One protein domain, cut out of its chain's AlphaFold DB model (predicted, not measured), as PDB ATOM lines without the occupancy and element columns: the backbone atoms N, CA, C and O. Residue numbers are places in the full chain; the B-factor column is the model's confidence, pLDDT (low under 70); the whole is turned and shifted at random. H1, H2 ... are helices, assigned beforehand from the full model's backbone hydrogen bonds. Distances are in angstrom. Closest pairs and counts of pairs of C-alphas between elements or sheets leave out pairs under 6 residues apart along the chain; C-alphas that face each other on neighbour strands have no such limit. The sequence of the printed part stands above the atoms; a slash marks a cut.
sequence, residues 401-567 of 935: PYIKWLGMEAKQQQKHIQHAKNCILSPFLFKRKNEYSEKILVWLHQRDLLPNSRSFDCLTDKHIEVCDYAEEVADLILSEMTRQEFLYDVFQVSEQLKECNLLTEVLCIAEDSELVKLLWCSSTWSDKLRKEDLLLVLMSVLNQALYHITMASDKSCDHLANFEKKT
ATOM      1  N   PRO A 401     127.441 119.332 103.289       76.88
ATOM      2  CA  PRO A 401     128.332 120.433 102.918       76.88
ATOM      3  C   PRO A 401     128.009 121.806 103.534       76.88
ATOM      4  O   PRO A 401     128.928 122.493 103.980       76.88
ATOM      5  N   TYR A 402     126.729 122.191 103.652       78.81
ATOM      6  CA  TYR A 402     126.359 123.465 104.291       78.81
ATOM      7  C   TYR A 402     126.715 123.535 105.783       78.81
ATOM      8  O   TYR A 402     127.029 124.609 106.285       78.81
ATOM      9  N   ILE A 403     126.707 122.409 106.503       80.69
ATOM     10  CA  ILE A 403     127.050 122.362 107.934       80.69
ATOM     11  C   ILE A 403     128.551 122.622 108.111       80.69
ATOM     12  O   ILE A 403     128.952 123.376 108.995       80.69
ATOM     13  N   LYS A 404     129.383 122.054 107.227       82.81
ATOM     14  CA  LYS A 404     130.826 122.337 107.195       82.81
ATOM     15  C   LYS A 404     131.092 123.810 106.862       82.81
ATOM     16  O   LYS A 404     131.897 124.430 107.544       82.81
ATOM     17  N   TRP A 405     130.388 124.363 105.867       85.69
ATOM     18  CA  TRP A 405     130.466 125.777 105.470       85.69
ATOM     19  C   TRP A 405     130.122 126.731 106.622       85.69
ATOM     20  O   TRP A 405     130.901 127.633 106.929       85.69
ATOM     21  N   LEU A 406     129.007 126.493 107.320       85.19
ATOM     22  CA  LEU A 406     128.597 127.272 108.496       85.19
ATOM     23  C   LEU A 406     129.614 127.202 109.651       85.19
ATOM     24  O   LEU A 406     129.698 128.138 110.439       85.19
ATOM     25  N   GLY A 407     130.403 126.125 109.736       83.44
ATOM     26  CA  GLY A 407     131.480 125.951 110.716       83.44
ATOM     27  C   GLY A 407     132.827 126.601 110.357       83.44
ATOM     28  O   GLY A 407     133.782 126.444 111.117       83.44
ATOM     29  N   MET A 408     132.943 127.291 109.218       84.88
ATOM     30  CA  MET A 408     134.168 127.997 108.807       84.88
ATOM     31  C   MET A 408     134.316 129.353 109.521       84.88
ATOM     32  O   MET A 408     133.334 129.960 109.944       84.88
ATOM     33  N   GLU A 409     135.542 129.881 109.626       86.44
ATOM     34  CA  GLU A 409     135.753 131.243 110.139       86.44
ATOM     35  C   GLU A 409     135.085 132.268 109.205       86.44
ATOM     36  O   GLU A 409     135.289 132.220 107.992       86.44
ATOM     37  N   ALA A 410     134.357 133.249 109.751       84.75
ATOM     38  CA  ALA A 410     133.673 134.286 108.966       84.75
ATOM     39  C   ALA A 410     134.598 135.027 107.975       84.75
ATOM     40  O   ALA A 410     134.195 135.372 106.866       84.75
ATOM     41  N   LYS A 411     135.877 135.217 108.327       85.06
ATOM     42  CA  LYS A 411     136.893 135.799 107.433       85.06
ATOM     43  C   LYS A 411     137.224 134.896 106.237       85.06
ATOM     44  O   LYS A 411     137.499 135.396 105.146       85.06
ATOM     45  N   GLN A 412     137.194 133.578 106.430       83.12
ATOM     46  CA  GLN A 412     137.380 132.591 105.369       83.12
ATOM     47  C   GLN A 412     136.110 132.467 104.515       83.12
ATOM     48  O   GLN A 412     136.208 132.495 103.289       83.12
ATOM     49  N   GLN A 413     134.922 132.439 105.134       84.31
ATOM     50  CA  GLN A 413     133.633 132.508 104.427       84.31
ATOM     51  C   GLN A 413     133.586 133.728 103.498       84.31
ATOM     52  O   GLN A 413     133.307 133.573 102.315       84.31
ATOM     53  N   GLN A 414     133.967 134.921 103.975       84.88
ATOM     54  CA  GLN A 414     133.988 136.139 103.156       84.88
ATOM     55  C   GLN A 414     134.928 136.036 101.937       84.88
ATOM     56  O   GLN A 414     134.584 136.512 100.854       84.88
ATOM     57  N   LYS A 415     136.091 135.378 102.081       83.69
ATOM     58  CA  LYS A 415     136.995 135.055 100.958       83.69
ATOM     59  C   LYS A 415     136.304 134.151  99.928       83.69
ATOM     60  O   LYS A 415     136.331 134.456  98.735       83.69
ATOM     61  N   HIS A 416     135.664 133.067 100.373       85.31
ATOM     62  CA  HIS A 416     134.962 132.149  99.471       85.31
ATOM     63  C   HIS A 416     133.711 132.776  98.839       85.31
ATOM     64  O   HIS A 416     133.460 132.510  97.671       85.31
ATOM     65  N   ILE A 417     132.981 133.652  99.537       86.44
ATOM     66  CA  ILE A 417     131.852 134.430  98.993       86.44
ATOM     67  C   ILE A 417     132.323 135.337  97.847       86.44
ATOM     68  O   ILE A 417     131.730 135.329  96.767       86.44
ATOM     69  N   GLN A 418     133.435 136.061  98.028       83.38
ATOM     70  CA  GLN A 418     133.997 136.909  96.971       83.38
ATOM     71  C   GLN A 418     134.481 136.090  95.760       83.38
ATOM     72  O   GLN A 418     134.242 136.462  94.610       83.38
ATOM     73  N   HIS A 419     135.132 134.950  96.002       83.31
ATOM     74  CA  HIS A 419     135.549 134.035  94.938       83.31
ATOM     75  C   HIS A 419     134.352 133.376  94.224       83.31
ATOM     76  O   HIS A 419     134.357 133.263  92.997       83.31
ATOM     77  N   ALA A 420     133.294 133.020  94.960       85.44
ATOM     78  CA  ALA A 420     132.048 132.516  94.398       85.44
ATOM     79  C   ALA A 420     131.398 133.565  93.489       85.44
ATOM     80  O   ALA A 420     131.032 133.218  92.373       85.44
ATOM     81  N   LYS A 421     131.348 134.851  93.881       87.38
ATOM     82  CA  LYS A 421     130.841 135.932  93.014       87.38
ATOM     83  C   LYS A 421     131.577 136.000  91.673       87.38
ATOM     84  O   LYS A 421     130.933 136.043  90.626       87.38
ATOM     85  N   ASN A 422     132.911 135.930  91.696       84.88
ATOM     86  CA  ASN A 422     133.735 135.900  90.481       84.88
ATOM     87  C   ASN A 422     133.394 134.721  89.561       84.88
ATOM     88  O   ASN A 422     133.354 134.884  88.342       84.88
ATOM     89  N   CYS A 423     133.135 133.544  90.130       82.88
ATOM     90  CA  CYS A 423     132.847 132.341  89.356       82.88
ATOM     91  C   CYS A 423     131.386 132.279  88.876       82.88
ATOM     92  O   CYS A 423     131.150 131.934  87.724       82.88
ATOM     93  N   ILE A 424     130.418 132.702  89.696       87.25
ATOM     94  CA  ILE A 424     128.995 132.855  89.344       87.25
ATOM     95  C   ILE A 424     128.819 133.803  88.151       87.25
ATOM     96  O   ILE A 424     128.069 133.508  87.221       87.25
ATOM     97  N   LEU A 425     129.513 134.945  88.173       88.00
ATOM     98  CA  LEU A 425     129.424 135.956  87.119       88.00
ATOM     99  C   LEU A 425     130.337 135.656  85.921       88.00
ATOM    100  O   LEU A 425     130.225 136.320  84.890       88.00
ATOM    101  N   SER A 426     131.197 134.638  86.007       85.06
ATOM    102  CA  SER A 426     132.160 134.285  84.957       85.06
ATOM    103  C   SER A 426     131.536 133.996  83.586       85.06
ATOM    104  O   SER A 426     132.017 134.597  82.628       85.06
ATOM    105  N   PRO A 427     130.435 133.228  83.428       85.06
ATOM    106  CA  PRO A 427     129.831 132.998  82.109       85.06
ATOM    107  C   PRO A 427     129.340 134.288  81.436       85.06
ATOM    108  O   PRO A 427     129.324 134.401  80.211       85.06
ATOM    109  N   PHE A 428     128.932 135.264  82.251       86.44
ATOM    110  CA  PHE A 428     128.350 136.532  81.821       86.44
ATOM    111  C   PHE A 428     129.426 137.601  81.557       86.44
ATOM    112  O   PHE A 428     129.314 138.375  80.605       86.44
ATOM    113  N   LEU A 429     130.482 137.635  82.383       83.62
ATOM    114  CA  LEU A 429     131.503 138.688  82.389       83.62
ATOM    115  C   LEU A 429     132.882 138.257  81.867       83.62
ATOM    116  O   LEU A 429     133.617 139.137  81.423       83.62
ATOM    117  N   PHE A 430     133.258 136.974  81.840       79.69
ATOM    118  CA  PHE A 430     134.581 136.504  81.390       79.69
ATOM    119  C   PHE A 430     134.500 135.501  80.232       79.69
ATOM    120  O   PHE A 430     133.611 134.664  80.156       79.69
ATOM    121  N   LYS A 431     135.462 135.572  79.302       66.69
ATOM    122  CA  LYS A 431     135.463 134.845  78.011       66.69
ATOM    123  C   LYS A 431     135.773 133.341  78.147       66.69
ATOM    124  O   LYS A 431     136.428 132.757  77.287       66.69
ATOM    125  N   ARG A 432     135.384 132.723  79.262       63.28
ATOM    126  CA  ARG A 432     135.736 131.358  79.654       63.28
ATOM    127  C   ARG A 432     134.470 130.523  79.793       63.28
ATOM    128  O   ARG A 432     133.488 130.972  80.371       63.28
ATOM    129  N   LYS A 433     134.517 129.283  79.299       54.12
ATOM    130  CA  LYS A 433     133.576 128.256  79.752       54.12
ATOM    131  C   LYS A 433     133.815 128.066  81.250       54.12
ATOM    132  O   LYS A 433     134.966 127.881  81.647       54.12
ATOM    133  N   ASN A 434     132.764 128.112  82.064       52.91
ATOM    134  CA  ASN A 434     132.881 127.626  83.433       52.91
ATOM    135  C   ASN A 434     133.080 126.110  83.397       52.91
ATOM    136  O   ASN A 434     132.446 125.417  82.607       52.91
ATOM    137  N   GLU A 435     133.972 125.618  84.253       51.16
ATOM    138  CA  GLU A 435     134.379 124.207  84.316       51.16
ATOM    139  C   GLU A 435     133.223 123.275  84.777       51.16
ATOM    140  O   GLU A 435     133.359 122.060  84.696       51.16
ATOM    141  N   TYR A 436     132.076 123.819  85.230       56.06
ATOM    142  CA  TYR A 436     130.995 123.068  85.889       56.06
ATOM    143  C   TYR A 436     129.579 123.548  85.487       56.06
ATOM    144  O   TYR A 436     129.326 124.746  85.357       56.06
ATOM    145  N   SER A 437     128.637 122.597  85.367       61.06
ATOM    146  CA  SER A 437     127.234 122.758  84.913       61.06
ATOM    147  C   SER A 437     127.028 123.054  83.415       61.06
ATOM    148  O   SER A 437     126.375 124.023  83.021       61.06
ATOM    149  N   GLU A 438     127.527 122.162  82.552       66.69
ATOM    150  CA  GLU A 438     127.362 122.275  81.094       66.69
ATOM    151  C   GLU A 438     125.893 122.363  80.646       66.69
ATOM    152  O   GLU A 438     125.575 123.218  79.823       66.69
ATOM    153  N   LYS A 439     124.977 121.558  81.217       84.62
ATOM    154  CA  LYS A 439     123.540 121.548  80.854       84.62
ATOM    155  C   LYS A 439     122.915 122.953  80.880       84.62
ATOM    156  O   LYS A 439     122.335 123.396  79.888       84.62
ATOM    157  N   ILE A 440     123.065 123.676  81.994       85.19
ATOM    158  CA  ILE A 440     122.442 124.997  82.174       85.19
ATOM    159  C   ILE A 440     123.147 126.058  81.316       85.19
ATOM    160  O   ILE A 440     122.479 126.891  80.704       85.19
ATOM    161  N   LEU A 441     124.478 125.997  81.198       84.56
ATOM    162  CA  LEU A 441     125.249 126.899  80.335       84.56
ATOM    163  C   LEU A 441     124.897 126.715  78.846       84.56
ATOM    164  O   LEU A 441     124.759 127.699  78.119       84.56
ATOM    165  N   VAL A 442     124.666 125.475  78.402       85.69
ATOM    166  CA  VAL A 442     124.172 125.157  77.053       85.69
ATOM    167  C   VAL A 442     122.778 125.742  76.828       85.69
ATOM    168  O   VAL A 442     122.565 126.387  75.801       85.69
ATOM    169  N   TRP A 443     121.842 125.613  77.777       89.88
ATOM    170  CA  TRP A 443     120.519 126.243  77.646       89.88
ATOM    171  C   TRP A 443     120.593 127.778  77.619       89.88
ATOM    172  O   TRP A 443     119.900 128.402  76.815       89.88
ATOM    173  N   LEU A 444     121.466 128.402  78.416       89.75
ATOM    174  CA  LEU A 444     121.694 129.851  78.367       89.75
ATOM    175  C   LEU A 444     122.265 130.303  77.005       89.75
ATOM    176  O   LEU A 444     121.824 131.321  76.467       89.75
ATOM    177  N   HIS A 445     123.187 129.540  76.407       88.00
ATOM    178  CA  HIS A 445     123.672 129.795  75.044       88.00
ATOM    179  C   HIS A 445     122.576 129.589  73.982       88.00
ATOM    180  O   HIS A 445     122.411 130.445  73.114       88.00
ATOM    181  N   GLN A 446     121.772 128.523  74.071       88.56
ATOM    182  CA  GLN A 446     120.631 128.278  73.170       88.56
ATOM    183  C   GLN A 446     119.566 129.388  73.241       88.56
ATOM    184  O   GLN A 446     118.872 129.648  72.258       88.56
ATOM    185  N   ARG A 447     119.439 130.063  74.389       90.00
ATOM    186  CA  ARG A 447     118.557 131.225  74.597       90.00
ATOM    187  C   ARG A 447     119.206 132.574  74.224       90.00
ATOM    188  O   ARG A 447     118.547 133.612  74.349       90.00
ATOM    189  N   ASP A 448     120.457 132.582  73.741       89.94
ATOM    190  CA  ASP A 448     121.237 133.795  73.425       89.94
ATOM    191  C   ASP A 448     121.344 134.734  74.653       89.94
ATOM    192  O   ASP A 448     121.162 135.946  74.571       89.94
ATOM    193  N   LEU A 449     121.535 134.156  75.844       90.00
ATOM    194  CA  LEU A 449     121.674 134.890  77.112       90.00
ATOM    195  C   LEU A 449     123.143 135.100  77.505       90.00
ATOM    196  O   LEU A 449     123.440 136.022  78.263       90.00
ATOM    197  N   LEU A 450     124.055 134.292  76.953       88.19
ATOM    198  CA  LEU A 450     125.503 134.440  77.108       88.19
ATOM    199  C   LEU A 450     126.146 134.907  75.791       88.19
ATOM    200  O   LEU A 450     125.870 134.322  74.739       88.19
ATOM    201  N   PRO A 451     127.044 135.909  75.826       81.38
ATOM    202  CA  PRO A 451     127.707 136.423  74.634       81.38
ATOM    203  C   PRO A 451     128.633 135.386  73.986       81.38
ATOM    204  O   PRO A 451     129.494 134.784  74.625       81.38
ATOM    205  N   ASN A 452     128.520 135.243  72.666       77.62
ATOM    206  CA  ASN A 452     129.395 134.380  71.874       77.62
ATOM    207  C   ASN A 452     130.853 134.883  71.859       77.62
ATOM    208  O   ASN A 452     131.123 136.079  72.009       77.62
ATOM    209  N   SER A 453     131.802 133.982  71.581       67.31
ATOM    210  CA  SER A 453     133.256 134.237  71.625       67.31
ATOM    211  C   SER A 453     133.743 135.414  70.761       67.31
ATOM    212  O   SER A 453     134.736 136.060  71.104       67.31
ATOM    213  N   ARG A 454     133.033 135.734  69.668       64.25
ATOM    214  CA  ARG A 454     133.306 136.896  68.793       64.25
ATOM    215  C   ARG A 454     132.718 138.219  69.303       64.25
ATOM    216  O   ARG A 454     133.213 139.272  68.927       64.25
ATOM    217  N   SER A 455     131.686 138.171  70.145       61.38
ATOM    218  CA  SER A 455     130.974 139.337  70.705       61.38
ATOM    219  C   SER A 455     131.358 139.662  72.154       61.38
ATOM    220  O   SER A 455     130.798 140.574  72.755       61.38
ATOM    221  N   PHE A 456     132.285 138.904  72.744       72.31
ATOM    222  CA  PHE A 456     132.553 138.960  74.183       72.31
ATOM    223  C   PHE A 456     133.132 140.308  74.656       72.31
ATOM    224  O   PHE A 456     132.874 140.752  75.773       72.31
ATOM    225  N   ASP A 457     133.879 140.999  73.797       68.62
ATOM    226  CA  ASP A 457     134.431 142.326  74.086       68.62
ATOM    227  C   ASP A 457     133.411 143.471  73.850       68.62
ATOM    228  O   ASP A 457     133.649 144.598  74.276       68.62
ATOM    229  N   CYS A 458     132.251 143.192  73.235       72.12
ATOM    230  CA  CYS A 458     131.228 144.178  72.863       72.12
ATOM    231  C   CYS A 458     129.794 143.692  73.181       72.12
ATOM    232  O   CYS A 458     128.999 143.357  72.298       72.12
ATOM    233  N   LEU A 459     129.448 143.666  74.475       80.75
ATOM    234  CA  LEU A 459     128.145 143.189  74.957       80.75
ATOM    235  C   LEU A 459     126.953 143.932  74.316       80.75
ATOM    236  O   LEU A 459     126.938 145.157  74.167       80.75
ATOM    237  N   THR A 460     125.910 143.173  73.970       85.00
ATOM    238  CA  THR A 460     124.639 143.709  73.459       85.00
ATOM    239  C   THR A 460     123.820 144.313  74.602       85.00
ATOM    240  O   THR A 460     124.037 143.978  75.762       85.00
ATOM    241  N   ASP A 461     122.823 145.157  74.302       83.19
ATOM    242  CA  ASP A 461     121.914 145.653  75.352       83.19
ATOM    243  C   ASP A 461     121.180 144.489  76.070       83.19
ATOM    244  O   ASP A 461     120.945 144.582  77.268       83.19
ATOM    245  N   LYS A 462     120.910 143.363  75.380       87.94
ATOM    246  CA  LYS A 462     120.351 142.133  75.977       87.94
ATOM    247  C   LYS A 462     121.327 141.492  76.971       87.94
ATOM    248  O   LYS A 462     120.943 141.230  78.104       87.94
ATOM    249  N   HIS A 463     122.586 141.284  76.575       88.50
ATOM    250  CA  HIS A 463     123.610 140.716  77.461       88.50
ATOM    251  C   HIS A 463     123.893 141.628  78.661       88.50
ATOM    252  O   HIS A 463     124.057 141.132  79.768       88.50
ATOM    253  N   ILE A 464     123.888 142.952  78.470       86.56
ATOM    254  CA  ILE A 464     124.039 143.931  79.556       86.56
ATOM    255  C   ILE A 464     122.913 143.776  80.589       86.56
ATOM    256  O   ILE A 464     123.211 143.727  81.780       86.56
ATOM    257  N   GLU A 465     121.657 143.640  80.156       88.06
ATOM    258  CA  GLU A 465     120.507 143.457  81.058       88.06
ATOM    259  C   GLU A 465     120.498 142.084  81.749       88.06
ATOM    260  O   GLU A 465     120.187 142.006  82.935       88.06
ATOM    261  N   VAL A 466     120.913 141.015  81.056       91.56
ATOM    262  CA  VAL A 466     121.139 139.696  81.679       91.56
ATOM    263  C   VAL A 466     122.238 139.771  82.746       91.56
ATOM    264  O   VAL A 466     122.079 139.195  83.818       91.56
ATOM    265  N   CYS A 467     123.324 140.512  82.493       89.69
ATOM    266  CA  CYS A 467     124.392 140.720  83.473       89.69
ATOM    267  C   CYS A 467     123.924 141.535  84.690       89.69
ATOM    268  O   CYS A 467     124.307 141.190  85.797       89.69
ATOM    269  N   ASP A 468     123.112 142.590  84.517       88.75
ATOM    270  CA  ASP A 468     122.579 143.348  85.667       88.75
ATOM    271  C   ASP A 468     121.694 142.449  86.555       88.75
ATOM    272  O   ASP A 468     121.843 142.470  87.775       88.75
ATOM    273  N   TYR A 469     120.846 141.602  85.956       92.31
ATOM    274  CA  TYR A 469     120.023 140.641  86.703       92.31
ATOM    275  C   TYR A 469     120.862 139.553  87.395       92.31
ATOM    276  O   TYR A 469     120.616 139.217  88.551       92.31
ATOM    277  N   ALA A 470     121.884 139.021  86.715       92.31
ATOM    278  CA  ALA A 470     122.796 138.036  87.294       92.31
ATOM    279  C   ALA A 470     123.634 138.621  88.447       92.31
ATOM    280  O   ALA A 470     123.847 137.931  89.440       92.31
ATOM    281  N   GLU A 471     124.076 139.880  88.346       90.62
ATOM    282  CA  GLU A 471     124.761 140.603  89.427       90.62
ATOM    283  C   GLU A 471     123.855 140.771  90.657       90.62
ATOM    284  O   GLU A 471     124.271 140.423  91.761       90.62
ATOM    285  N   GLU A 472     122.612 141.233  90.473       91.38
ATOM    286  CA  GLU A 472     121.649 141.419  91.568       91.38
ATOM    287  C   GLU A 472     121.287 140.095  92.257       91.38
ATOM    288  O   GLU A 472     121.372 139.979  93.480       91.38
ATOM    289  N   VAL A 473     120.922 139.073  91.478       93.00
ATOM    290  CA  VAL A 473     120.544 137.757  92.013       93.00
ATOM    291  C   VAL A 473     121.734 137.072  92.693       93.00
ATOM    292  O   VAL A 473     121.548 136.419  93.720       93.00
ATOM    293  N   ALA A 474     122.961 137.258  92.189       92.19
ATOM    294  CA  ALA A 474     124.161 136.779  92.870       92.19
ATOM    295  C   ALA A 474     124.344 137.454  94.236       92.19
ATOM    296  O   ALA A 474     124.574 136.749  95.213       92.19
ATOM    297  N   ASP A 475     124.206 138.779  94.336       90.81
ATOM    298  CA  ASP A 475     124.347 139.485  95.617       90.81
ATOM    299  C   ASP A 475     123.251 139.107  96.630       90.81
ATOM    300  O   ASP A 475     123.572 138.876  97.797       90.81
ATOM    301  N   LEU A 476     121.995 138.945  96.190       91.75
ATOM    302  CA  LEU A 476     120.885 138.465  97.031       91.75
ATOM    303  C   LEU A 476     121.127 137.052  97.588       91.75
ATOM    304  O   LEU A 476     120.829 136.776  98.748       91.75
ATOM    305  N   ILE A 477     121.660 136.140  96.771       91.44
ATOM    306  CA  ILE A 477     121.939 134.764  97.202       91.44
ATOM    307  C   ILE A 477     123.168 134.728  98.118       91.44
ATOM    308  O   ILE A 477     123.153 134.048  99.143       91.44
ATOM    309  N   LEU A 478     124.228 135.467  97.774       89.56
ATOM    310  CA  LEU A 478     125.485 135.490  98.521       89.56
ATOM    311  C   LEU A 478     125.359 136.161  99.899       89.56
ATOM    312  O   LEU A 478     126.091 135.766 100.807       89.56
ATOM    313  N   SER A 479     124.442 137.118 100.101       89.69
ATOM    314  CA  SER A 479     124.199 137.692 101.435       89.69
ATOM    315  C   SER A 479     123.556 136.684 102.395       89.69
ATOM    316  O   SER A 479     123.971 136.568 103.550       89.69
ATOM    317  N   GLU A 480     122.594 135.896 101.907       89.12
ATOM    318  CA  GLU A 480     121.852 134.927 102.724       89.12
ATOM    319  C   GLU A 480     122.607 133.595 102.937       89.12
ATOM    320  O   GLU A 480     122.200 132.790 103.775       89.12
ATOM    321  N   MET A 481     123.761 133.374 102.284       83.88
ATOM    322  CA  MET A 481     124.633 132.190 102.468       83.88
ATOM    323  C   MET A 481     125.197 131.986 103.885       83.88
ATOM    324  O   MET A 481     125.893 131.000 104.139       83.88
ATOM    325  N   THR A 482     124.925 132.896 104.815       84.75
ATOM    326  CA  THR A 482     125.245 132.740 106.242       84.75
ATOM    327  C   THR A 482     124.106 132.096 107.046       84.75
ATOM    328  O   THR A 482     124.307 131.724 108.202       84.75
ATOM    329  N   ARG A 483     122.911 131.928 106.458       86.81
ATOM    330  CA  ARG A 483     121.712 131.409 107.136       86.81
ATOM    331  C   ARG A 483     121.480 129.930 106.843       86.81
ATOM    332  O   ARG A 483     121.348 129.517 105.695       86.81
ATOM    333  N   GLN A 484     121.327 129.139 107.903       85.75
ATOM    334  CA  GLN A 484     121.085 127.694 107.814       85.75
ATOM    335  C   GLN A 484     119.788 127.331 107.069       85.75
ATOM    336  O   GLN A 484     119.788 126.370 106.306       85.75
ATOM    337  N   GLU A 485     118.710 128.095 107.275       84.94
ATOM    338  CA  GLU A 485     117.411 127.901 106.608       84.94
ATOM    339  C   GLU A 485     117.556 128.044 105.085       84.94
ATOM    340  O   GLU A 485     117.291 127.110 104.335       84.94
ATOM    341  N   PHE A 486     118.096 129.186 104.648       88.44
ATOM    342  CA  PHE A 486     118.331 129.501 103.242       88.44
ATOM    343  C   PHE A 486     119.245 128.471 102.568       88.44
ATOM    344  O   PHE A 486     118.938 127.987 101.481       88.44
ATOM    345  N   LEU A 487     120.344 128.084 103.227       85.75
ATOM    346  CA  LEU A 487     121.235 127.044 102.712       85.75
ATOM    347  C   LEU A 487     120.503 125.708 102.523       85.75
ATOM    348  O   LEU A 487     120.680 125.081 101.482       85.75
ATOM    349  N   TYR A 488     119.674 125.278 103.479       85.19
ATOM    350  CA  TYR A 488     118.903 124.038 103.351       85.19
ATOM    351  C   TYR A 488     117.991 124.062 102.116       85.19
ATOM    352  O   TYR A 488     118.033 123.128 101.313       85.19
ATOM    353  N   ASP A 489     117.247 125.151 101.906       85.56
ATOM    354  CA  ASP A 489     116.350 125.295 100.754       85.56
ATOM    355  C   ASP A 489     117.117 125.334  99.417       85.56
ATOM    356  O   ASP A 489     116.696 124.710  98.438       85.56
ATOM    357  N   VAL A 490     118.281 126.000  99.369       86.69
ATOM    358  CA  VAL A 490     119.162 126.009  98.182       86.69
ATOM    359  C   VAL A 490     119.663 124.592  97.875       86.69
ATOM    360  O   VAL A 490     119.674 124.182  96.711       86.69
ATOM    361  N   PHE A 491     120.033 123.815  98.901       86.12
ATOM    362  CA  PHE A 491     120.411 122.410  98.737       86.12
ATOM    363  C   PHE A 491     119.249 121.570  98.185       86.12
ATOM    364  O   PHE A 491     119.460 120.859  97.202       86.12
ATOM    365  N   GLN A 492     118.032 121.701  98.728       85.12
ATOM    366  CA  GLN A 492     116.846 120.974  98.241       85.12
ATOM    367  C   GLN A 492     116.557 121.244  96.756       85.12
ATOM    368  O   GLN A 492     116.400 120.302  95.978       85.12
ATOM    369  N   VAL A 493     116.557 122.516  96.335       86.75
ATOM    370  CA  VAL A 493     116.364 122.889  94.919       86.75
ATOM    371  C   VAL A 493     117.466 122.300  94.030       86.75
ATOM    372  O   VAL A 493     117.194 121.850  92.920       86.75
ATOM    373  N   SER A 494     118.713 122.254  94.507       82.81
ATOM    374  CA  SER A 494     119.826 121.723  93.713       82.81
ATOM    375  C   SER A 494     119.770 120.218  93.469       82.81
ATOM    376  O   SER A 494     120.226 119.764  92.425       82.81
ATOM    377  N   GLU A 495     119.227 119.434  94.405       83.81
ATOM    378  CA  GLU A 495     119.150 117.978  94.254       83.81
ATOM    379  C   GLU A 495     118.209 117.638  93.091       83.81
ATOM    380  O   GLU A 495     118.572 116.869  92.205       83.81
ATOM    381  N   GLN A 496     117.082 118.350  93.012       85.88
ATOM    382  CA  GLN A 496     116.127 118.287  91.903       85.88
ATOM    383  C   GLN A 496     116.766 118.714  90.564       85.88
ATOM    384  O   GLN A 496     116.504 118.111  89.522       85.88
ATOM    385  N   LEU A 497     117.665 119.710  90.571       84.06
ATOM    386  CA  LEU A 497     118.394 120.144  89.368       84.06
ATOM    387  C   LEU A 497     119.414 119.120  88.842       84.06
ATOM    388  O   LEU A 497     119.695 119.135  87.642       84.06
ATOM    389  N   LYS A 498     119.963 118.228  89.684       81.75
ATOM    390  CA  LYS A 498     120.899 117.174  89.235       81.75
ATOM    391  C   LYS A 498     120.217 116.182  88.292       81.75
ATOM    392  O   LYS A 498     120.814 115.760  87.301       81.75
ATOM    393  N   GLU A 499     118.968 115.835  88.598       81.69
ATOM    394  CA  GLU A 499     118.175 114.845  87.862       81.69
ATOM    395  C   GLU A 499     117.573 115.406  86.560       81.69
ATOM    396  O   GLU A 499     117.257 114.641  85.649       81.69
ATOM    397  N   CYS A 500     117.475 116.734  86.426       84.50
ATOM    398  CA  CYS A 500     116.919 117.400  85.246       84.50
ATOM    399  C   CYS A 500     117.709 117.112  83.960       84.50
ATOM    400  O   CYS A 500     118.931 117.284  83.893       84.50
ATOM    401  N   ASN A 501     116.995 116.777  82.889       85.88
ATOM    402  CA  ASN A 501     117.524 116.585  81.537       85.88
ATOM    403  C   ASN A 501     116.869 117.515  80.502       85.88
ATOM    404  O   ASN A 501     117.413 117.684  79.410       85.88
ATOM    405  N   LEU A 502     115.752 118.166  80.841       88.44
ATOM    406  CA  LEU A 502     115.039 119.114  79.987       88.44
ATOM    407  C   LEU A 502     114.958 120.503  80.632       88.44
ATOM    408  O   LEU A 502     114.667 120.653  81.816       88.44
ATOM    409  N   LEU A 503     115.097 121.549  79.811       88.00
ATOM    410  CA  LEU A 503     114.915 122.943  80.237       88.00
ATOM    411  C   LEU A 503     113.531 123.197  80.872       88.00
ATOM    412  O   LEU A 503     113.395 124.041  81.753       88.00
ATOM    413  N   THR A 504     112.500 122.462  80.449       89.62
ATOM    414  CA  THR A 504     111.151 122.550  81.028       89.62
ATOM    415  C   THR A 504     111.090 122.076  82.478       89.62
ATOM    416  O   THR A 504     110.344 122.657  83.253       89.62
ATOM    417  N   GLU A 505     111.884 121.076  82.865       89.81
ATOM    418  CA  GLU A 505     111.911 120.545  84.238       89.81
ATOM    419  C   GLU A 505     112.503 121.584  85.198       89.81
ATOM    420  O   GLU A 505     111.910 121.891  86.231       89.81
ATOM    421  N   VAL A 506     113.606 122.226  84.790       89.81
ATOM    422  CA  VAL A 506     114.229 123.344  85.520       89.81
ATOM    423  C   VAL A 506     113.269 124.523  85.683       89.81
ATOM    424  O   VAL A 506     113.236 125.139  86.746       89.81
ATOM    425  N   LEU A 507     112.473 124.835  84.654       91.19
ATOM    426  CA  LEU A 507     111.469 125.898  84.732       91.19
ATOM    427  C   LEU A 507     110.299 125.529  85.658       91.19
ATOM    428  O   LEU A 507     109.865 126.390  86.413       91.19
ATOM    429  N   CYS A 508     109.838 124.273  85.674       90.81
ATOM    430  CA  CYS A 508     108.831 123.819  86.641       90.81
ATOM    431  C   CYS A 508     109.348 123.918  88.085       90.81
ATOM    432  O   CYS A 508     108.699 124.553  88.911       90.81
ATOM    433  N   ILE A 509     110.555 123.415  88.375       90.19
ATOM    434  CA  ILE A 509     111.189 123.548  89.704       90.19
ATOM    435  C   ILE A 509     111.308 125.025  90.118       90.19
ATOM    436  O   ILE A 509     111.065 125.373  91.275       90.19
ATOM    437  N   ALA A 510     111.642 125.911  89.175       90.50
ATOM    438  CA  ALA A 510     111.727 127.348  89.414       90.50
ATOM    439  C   ALA A 510     110.359 128.011  89.686       90.50
ATOM    440  O   ALA A 510     110.296 129.000  90.412       90.50
ATOM    441  N   GLU A 511     109.263 127.495  89.124       90.19
ATOM    442  CA  GLU A 511     107.909 128.004  89.387       90.19
ATOM    443  C   GLU A 511     107.256 127.385  90.635       90.19
ATOM    444  O   GLU A 511     106.449 128.057  91.280       90.19
ATOM    445  N   ASP A 512     107.633 126.163  91.022       91.06
ATOM    446  CA  ASP A 512     107.115 125.468  92.207       91.06
ATOM    447  C   ASP A 512     107.874 125.820  93.502       91.06
ATOM    448  O   ASP A 512     107.267 125.867  94.576       91.06
ATOM    449  N   SER A 513     109.172 126.132  93.439       92.50
ATOM    450  CA  SER A 513     110.001 126.400  94.625       92.50
ATOM    451  C   SER A 513     109.678 127.729  95.330       92.50
ATOM    452  O   SER A 513     109.776 128.806  94.742       92.50
ATOM    453  N   GLU A 514     109.371 127.675  96.633       91.44
ATOM    454  CA  GLU A 514     109.166 128.869  97.476       91.44
ATOM    455  C   GLU A 514     110.432 129.725  97.629       91.44
ATOM    456  O   GLU A 514     110.344 130.953  97.620       91.44
ATOM    457  N   LEU A 515     111.619 129.109  97.658       90.69
ATOM    458  CA  LEU A 515     112.895 129.831  97.628       90.69
ATOM    459  C   LEU A 515     113.032 130.665  96.346       90.69
ATOM    460  O   LEU A 515     113.450 131.822  96.393       90.69
ATOM    461  N   VAL A 516     112.666 130.091  95.198       91.81
ATOM    462  CA  VAL A 516     112.752 130.794  93.911       91.81
ATOM    463  C   VAL A 516     111.690 131.887  93.820       91.81
ATOM    464  O   VAL A 516     112.004 132.981  93.362       91.81
ATOM    465  N   LYS A 517     110.473 131.661  94.334       91.19
ATOM    466  CA  LYS A 517     109.438 132.705  94.458       91.19
ATOM    467  C   LYS A 517     109.902 133.867  95.344       91.19
ATOM    468  O   LYS A 517     109.668 135.019  94.981       91.19
ATOM    469  N   LEU A 518     110.583 133.585  96.457       90.38
ATOM    470  CA  LEU A 518     111.148 134.597  97.352       90.38
ATOM    471  C   LEU A 518     112.234 135.420  96.645       90.38
ATOM    472  O   LEU A 518     112.098 136.636  96.539       90.38
ATOM    473  N   LEU A 519     113.259 134.758  96.098       90.31
ATOM    474  CA  LEU A 519     114.355 135.406  95.367       90.31
ATOM    475  C   LEU A 519     113.853 136.200  94.154       90.31
ATOM    476  O   LEU A 519     114.301 137.321  93.927       90.31
ATOM    477  N   TRP A 520     112.874 135.659  93.421       91.69
ATOM    478  CA  TRP A 520     112.195 136.368  92.341       91.69
ATOM    479  C   TRP A 520     111.573 137.669  92.852       91.69
ATOM    480  O   TRP A 520     111.889 138.729  92.323       91.69
ATOM    481  N   CYS A 521     110.750 137.613  93.908       89.75
ATOM    482  CA  CYS A 521     110.091 138.790  94.486       89.75
ATOM    483  C   CYS A 521     111.056 139.812  95.115       89.75
ATOM    484  O   CYS A 521     110.679 140.975  95.254       89.75
ATOM    485  N   SER A 522     112.268 139.399  95.498       87.19
ATOM    486  CA  SER A 522     113.323 140.286  96.007       87.19
ATOM    487  C   SER A 522     114.184 140.936  94.917       87.19
ATOM    488  O   SER A 522     114.847 141.925  95.214       87.19
ATOM    489  N   SER A 523     114.181 140.402  93.692       87.81
ATOM    490  CA  SER A 523     114.973 140.899  92.553       87.81
ATOM    491  C   SER A 523     114.254 141.979  91.730       87.81
ATOM    492  O   SER A 523     113.028 142.084  91.776       87.81
ATOM    493  N   THR A 524     114.979 142.744  90.906       86.12
ATOM    494  CA  THR A 524     114.401 143.648  89.899       86.12
ATOM    495  C   THR A 524     114.515 143.069  88.486       86.12
ATOM    496  O   THR A 524     115.586 142.701  88.015       86.12
ATOM    497  N   TRP A 525     113.395 142.978  87.765       80.88
ATOM    498  CA  TRP A 525     113.335 142.339  86.444       80.88
ATOM    499  C   TRP A 525     113.167 143.342  85.292       80.88
ATOM    500  O   TRP A 525     112.471 144.350  85.406       80.88
ATOM    501  N   SER A 526     113.780 143.044  84.139       76.06
ATOM    502  CA  SER A 526     113.616 143.831  82.908       76.06
ATOM    503  C   SER A 526     112.412 143.351  82.093       76.06
ATOM    504  O   SER A 526     112.413 142.221  81.606       76.06
ATOM    505  N   ASP A 527     111.451 144.246  81.829       81.44
ATOM    506  CA  ASP A 527     110.271 144.014  80.966       81.44
ATOM    507  C   ASP A 527     110.603 143.562  79.522       81.44
ATOM    508  O   ASP A 527     109.707 143.209  78.752       81.44
ATOM    509  N   LYS A 528     111.877 143.617  79.106       84.88
ATOM    510  CA  LYS A 528     112.338 143.203  77.766       84.88
ATOM    511  C   LYS A 528     112.777 141.739  77.698       84.88
ATOM    512  O   LYS A 528     112.927 141.212  76.595       84.88
ATOM    513  N   LEU A 529     113.039 141.102  78.841       88.19
ATOM    514  CA  LEU A 529     113.433 139.696  78.931       88.19
ATOM    515  C   LEU A 529     112.205 138.843  79.270       88.19
ATOM    516  O   LEU A 529     111.284 139.290  79.952       88.19
ATOM    517  N   ARG A 530     112.155 137.602  78.774       90.94
ATOM    518  CA  ARG A 530     111.045 136.689  79.090       90.94
ATOM    519  C   ARG A 530     111.204 136.148  80.508       90.94
ATOM    520  O   ARG A 530     112.326 135.889  80.934       90.94
ATOM    521  N   LYS A 531     110.083 135.863  81.183       91.00
ATOM    522  CA  LYS A 531     110.077 135.214  82.508       91.00
ATOM    523  C   LYS A 531     110.942 133.947  82.525       91.00
ATOM    524  O   LYS A 531     111.785 133.806  83.397       91.00
ATOM    525  N   GLU A 532     110.793 133.081  81.518       92.31
ATOM    526  CA  GLU A 532     111.606 131.865  81.344       92.31
ATOM    527  C   GLU A 532     113.117 132.140  81.302       92.31
ATOM    528  O   GLU A 532     113.902 131.393  81.878       92.31
ATOM    529  N   ASP A 533     113.529 133.199  80.602       93.44
ATOM    530  CA  ASP A 533     114.941 133.527  80.404       93.44
ATOM    531  C   ASP A 533     115.554 134.084  81.700       93.44
ATOM    532  O   ASP A 533     116.684 133.746  82.043       93.44
ATOM    533  N   LEU A 534     114.786 134.882  82.453       93.38
ATOM    534  CA  LEU A 534     115.158 135.369  83.784       93.38
ATOM    535  C   LEU A 534     115.217 134.225  84.809       93.38
ATOM    536  O   LEU A 534     116.208 134.106  85.527       93.38
ATOM    537  N   LEU A 535     114.213 133.338  84.839       93.31
ATOM    538  CA  LEU A 535     114.219 132.151  85.701       93.31
ATOM    539  C   LEU A 535     115.442 131.271  85.411       93.31
ATOM    540  O   LEU A 535     116.135 130.877  86.340       93.31
ATOM    541  N   LEU A 536     115.771 131.022  84.138       93.00
ATOM    542  CA  LEU A 536     116.958 130.244  83.770       93.00
ATOM    543  C   LEU A 536     118.264 130.892  84.271       93.00
ATOM    544  O   LEU A 536     119.147 130.182  84.753       93.00
ATOM    545  N   VAL A 537     118.381 132.225  84.214       93.00
ATOM    546  CA  VAL A 537     119.527 132.953  84.787       93.00
ATOM    547  C   VAL A 537     119.574 132.781  86.307       93.00
ATOM    548  O   VAL A 537     120.614 132.374  86.823       93.00
ATOM    549  N   LEU A 538     118.461 132.987  87.017       93.44
ATOM    550  CA  LEU A 538     118.379 132.817  88.474       93.44
ATOM    551  C   LEU A 538     118.754 131.390  88.910       93.44
ATOM    552  O   LEU A 538     119.575 131.218  89.811       93.44
ATOM    553  N   MET A 539     118.235 130.363  88.229       91.62
ATOM    554  CA  MET A 539     118.571 128.961  88.513       91.62
ATOM    555  C   MET A 539     120.043 128.648  88.199       91.62
ATOM    556  O   MET A 539     120.683 127.895  88.934       91.62
ATOM    557  N   SER A 540     120.618 129.261  87.156       90.19
ATOM    558  CA  SER A 540     122.050 129.130  86.855       90.19
ATOM    559  C   SER A 540     122.940 129.755  87.932       90.19
ATOM    560  O   SER A 540     123.996 129.200  88.244       90.19
ATOM    561  N   VAL A 541     122.512 130.874  88.524       91.19
ATOM    562  CA  VAL A 541     123.216 131.537  89.626       91.19
ATOM    563  C   VAL A 541     123.123 130.680  90.886       91.19
ATOM    564  O   VAL A 541     124.168 130.351  91.442       91.19
ATOM    565  N   LEU A 542     121.923 130.232  91.282       89.62
ATOM    566  CA  LEU A 542     121.719 129.321  92.422       89.62
ATOM    567  C   LEU A 542     122.613 128.077  92.338       89.62
ATOM    568  O   LEU A 542     123.343 127.769  93.281       89.62
ATOM    569  N   ASN A 543     122.592 127.383  91.196       87.19
ATOM    570  CA  ASN A 543     123.343 126.144  91.005       87.19
ATOM    571  C   ASN A 543     124.866 126.357  91.089       87.19
ATOM    572  O   ASN A 543     125.570 125.555  91.699       87.19
ATOM    573  N   GLN A 544     125.387 127.436  90.495       86.56
ATOM    574  CA  GLN A 544     126.815 127.770  90.584       86.56
ATOM    575  C   GLN A 544     127.206 128.192  92.001       86.56
ATOM    576  O   GLN A 544     128.201 127.712  92.539       86.56
ATOM    577  N   ALA A 545     126.404 129.046  92.635       86.44
ATOM    578  CA  ALA A 545     126.652 129.531  93.985       86.44
ATOM    579  C   ALA A 545     126.712 128.369  94.993       86.44
ATOM    580  O   ALA A 545     127.633 128.299  95.810       86.44
ATOM    581  N   LEU A 546     125.804 127.395  94.865       84.06
ATOM    582  CA  LEU A 546     125.850 126.180  95.669       84.06
ATOM    583  C   LEU A 546     127.063 125.302  95.368       84.06
ATOM    584  O   LEU A 546     127.692 124.802  96.301       84.06
ATOM    585  N   TYR A 547     127.415 125.123  94.093       83.12
ATOM    586  CA  TYR A 547     128.604 124.361  93.720       83.12
ATOM    587  C   TYR A 547     129.849 124.905  94.446       83.12
ATOM    588  O   TYR A 547     130.583 124.134  95.068       83.12
ATOM    589  N   HIS A 548     130.020 126.231  94.514       81.88
ATOM    590  CA  HIS A 548     131.113 126.846  95.274       81.88
ATOM    591  C   HIS A 548     131.048 126.588  96.787       81.88
ATOM    592  O   HIS A 548     132.098 126.323  97.371       81.88
ATOM    593  N   ILE A 549     129.863 126.572  97.416       81.31
ATOM    594  CA  ILE A 549     129.721 126.116  98.814       81.31
ATOM    595  C   ILE A 549     130.184 124.660  98.948       81.31
ATOM    596  O   ILE A 549     130.970 124.347  99.841       81.31
ATOM    597  N   THR A 550     129.720 123.759  98.071       81.94
ATOM    598  CA  THR A 550     130.053 122.328  98.179       81.94
ATOM    599  C   THR A 550     131.551 122.075  98.058       81.94
ATOM    600  O   THR A 550     132.098 121.343  98.880       81.94
ATOM    601  N   MET A 551     132.225 122.740  97.117       79.69
ATOM    602  CA  MET A 551     133.670 122.615  96.924       79.69
ATOM    603  C   MET A 551     134.472 123.282  98.048       79.69
ATOM    604  O   MET A 551     135.427 122.693  98.535       79.69
ATOM    605  N   ALA A 552     134.061 124.460  98.537       80.00
ATOM    606  CA  ALA A 552     134.701 125.103  99.693       80.00
ATOM    607  C   ALA A 552     134.517 124.313 101.008       80.00
ATOM    608  O   ALA A 552     135.275 124.501 101.958       80.00
ATOM    609  N   SER A 553     133.516 123.428 101.068       76.56
ATOM    610  CA  SER A 553     133.273 122.526 102.198       76.56
ATOM    611  C   SER A 553     134.145 121.263 102.192       76.56
ATOM    612  O   SER A 553     134.218 120.562 103.211       76.56
ATOM    613  N   ASP A 554     134.765 120.933 101.056       77.50
ATOM    614  CA  ASP A 554     135.656 119.785 100.938       77.50
ATOM    615  C   ASP A 554     137.108 120.193 101.231       77.50
ATOM    616  O   ASP A 554     137.600 121.235 100.811       77.50
ATOM    617  N   LYS A 555     137.799 119.347 101.995       63.09
ATOM    618  CA  LYS A 555     139.209 119.517 102.359       63.09
ATOM    619  C   LYS A 555     140.152 118.866 101.346       63.09
ATOM    620  O   LYS A 555     141.360 119.044 101.471       63.09
ATOM    621  N   SER A 556     139.627 118.109 100.378       60.53
ATOM    622  CA  SER A 556     140.417 117.487  99.308       60.53
ATOM    623  C   SER A 556     140.947 118.505  98.284       60.53
ATOM    624  O   SER A 556     141.992 118.280  97.673       60.53
ATOM    625  N   CYS A 557     140.257 119.638  98.121       61.25
ATOM    626  CA  CYS A 557     140.450 120.565  97.012       61.25
ATOM    627  C   CYS A 557     140.378 122.037  97.458       61.25
ATOM    628  O   CYS A 557     139.304 122.631  97.541       61.25
ATOM    629  N   ASP A 558     141.529 122.684  97.671       68.62
ATOM    630  CA  ASP A 558     141.559 124.139  97.872       68.62
ATOM    631  C   ASP A 558     141.364 124.872  96.530       68.62
ATOM    632  O   ASP A 558     142.310 125.262  95.838       68.62
ATOM    633  N   HIS A 559     140.101 125.025  96.128       68.44
ATOM    634  CA  HIS A 559     139.718 125.769  94.926       68.44
ATOM    635  C   HIS A 559     140.119 127.248  94.994       68.44
ATOM    636  O   HIS A 559     140.371 127.845  93.946       68.44
ATOM    637  N   LEU A 560     140.225 127.832  96.195       74.38
ATOM    638  CA  LEU A 560     140.625 129.226  96.359       74.38
ATOM    639  C   LEU A 560     142.124 129.384  96.091       74.38
ATOM    640  O   LEU A 560     142.487 130.186  95.238       74.38
ATOM    641  N   ALA A 561     142.980 128.566  96.708       73.75
ATOM    642  CA  ALA A 561     144.416 128.564  96.427       73.75
ATOM    643  C   ALA A 561     144.722 128.164  94.971       73.75
ATOM    644  O   ALA A 561     145.620 128.724  94.346       73.75
ATOM    645  N   ASN A 562     143.945 127.247  94.381       74.75
ATOM    646  CA  ASN A 562     144.052 126.920  92.955       74.75
ATOM    647  C   ASN A 562     143.624 128.078  92.037       74.75
ATOM    648  O   ASN A 562     144.160 128.203  90.934       74.75
ATOM    649  N   PHE A 563     142.688 128.932  92.463       73.19
ATOM    650  CA  PHE A 563     142.335 130.163  91.756       73.19
ATOM    651  C   PHE A 563     143.408 131.243  91.938       73.19
ATOM    652  O   PHE A 563     143.897 131.763  90.939       73.19
ATOM    653  N   GLU A 564     143.846 131.513  93.172       73.06
ATOM    654  CA  GLU A 564     144.935 132.450  93.493       73.06
ATOM    655  C   GLU A 564     146.199 132.078  92.667       73.06
ATOM    656  O   GLU A 564     146.662 132.883  91.854       73.06
ATOM    657  N   LYS A 565     146.612 130.801  92.645       74.38
ATOM    658  CA  LYS A 565     147.703 130.259  91.795       74.38
ATOM    659  C   LYS A 565     147.401 130.201  90.277       74.38
ATOM    660  O   LYS A 565     148.310 130.040  89.456       74.38
ATOM    661  N   LYS A 566     146.136 130.311  89.847       67.88
ATOM    662  CA  LYS A 566     145.767 130.585  88.437       67.88
ATOM    663  C   LYS A 566     145.936 132.086  88.101       67.88
ATOM    664  O   LYS A 566     146.073 132.391  86.920       67.88
ATOM    665  N   THR A 567     145.971 132.998  89.084       66.69
ATOM    666  CA  THR A 567     146.180 134.456  88.888       66.69
ATOM    667  C   THR A 567     147.637 134.932  89.014       66.69
ATOM    668  O   THR A 567     148.007 135.916  88.375       66.69
TER     669      THR A 567
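AT A GLANCE: This is residues 401 to 567 of the 935 residues of a protein of Nematostella vectensis (UniProt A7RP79). One long helix, H9, runs through the middle of a rounded, well-packed body, and six helices pack round it: H4 at a shallow tilt to it, H2 and H5 steeply slanted to it, and H1, H6 and H7 across it. H8 covers the gap between H5 and the H6-H7 hairpin, small H3 packs on H5, and H10 turns off at a corner from the last end of H9. The printed part has 167 residues with ten named helices, H1 to H10 in order, and no named strand; the class is all helix. It is compact, with a radius of gyration of the C-alphas of 15.5 A and spans of 42 by 38 by 28 A.

HOW THE PARTS SIT: H9, residues 531 to 552, is the hub, touching seven other helices. It touches H5, residues 461 to 480, at a steep tilt of 45 degrees, the same way; the closest C-alphas, of Ala 474 and Val 541, are 6.2 A apart. H2, residues 410 to 424, touches H9 at a steep tilt of 43 degrees, opposite ways, with C-alphas of Ile 424 and Gln 544 closest at 5.7 A. With residues 533 to 540 alone H9 touches H4, residues 438 to 446, at a shallow tilt of 27 degrees, opposite ways, closest at C-alphas 440 and 540, 6.3 A. H7, residues 503 to 512, is about perpendicular to H9 at 87 degrees and touches its residues 532 to 539 alone, closest at C-alphas 510 and 535, 6.6 A. H7 forms a helical hairpin with H6, residues 484 to 499, closest at C-alphas 497 and 506, 6.5 A. H1, residues 401 to 406, touches H9 at residues 549 to 552 alone, with C-alphas 401 and 550 closest at 5.4 A. H8, residues 514 to 522, is near H9 and touches residues 473 to 477 alone of H5, closest at C-alphas 476 and 519, 7.4 A. H3, residues 426 to 429, touches residues 463 to 470 alone of H5, closest at C-alphas 428 and 467, 6.0 A. H10, residues 559 to 567, and H9 touch only at the corner, and only just, with 3 pairs of C-alphas within 8 A, closest at C-alphas 552 and 559, 7.0 A. Every O i to N i+4 pair is within hydrogen-bond range in H1, H2, H4, H7, H8, H9 and H10, against 15 of 16 in H5 and 10 of 12 in H6; H3 is too short for such a pair.

IN THESE COORDINATES: H9 is 31.7 A long from first to last C-alpha, H5 29.4 A, H6 23.9 A and H2 20.2 A. H1 begins at C-alpha 401 (128.332, 120.433, 102.918), H9 at C-alpha 531 (110.077, 135.214, 82.508), and H10 ends at C-alpha 567 (146.180, 134.456, 88.888).

THE WHOLE: The two C-alphas farthest apart, of Asp 527 and Ser 556, are 44.1 A apart. The printed part has no cut. The link from H4 to H5, residues 447 to 460, is long. The mean pLDDT of the printed part is 83.4; residues 431 to 438, 453 to 455, 457, 555 to 559 and 566 to 567 are under 70.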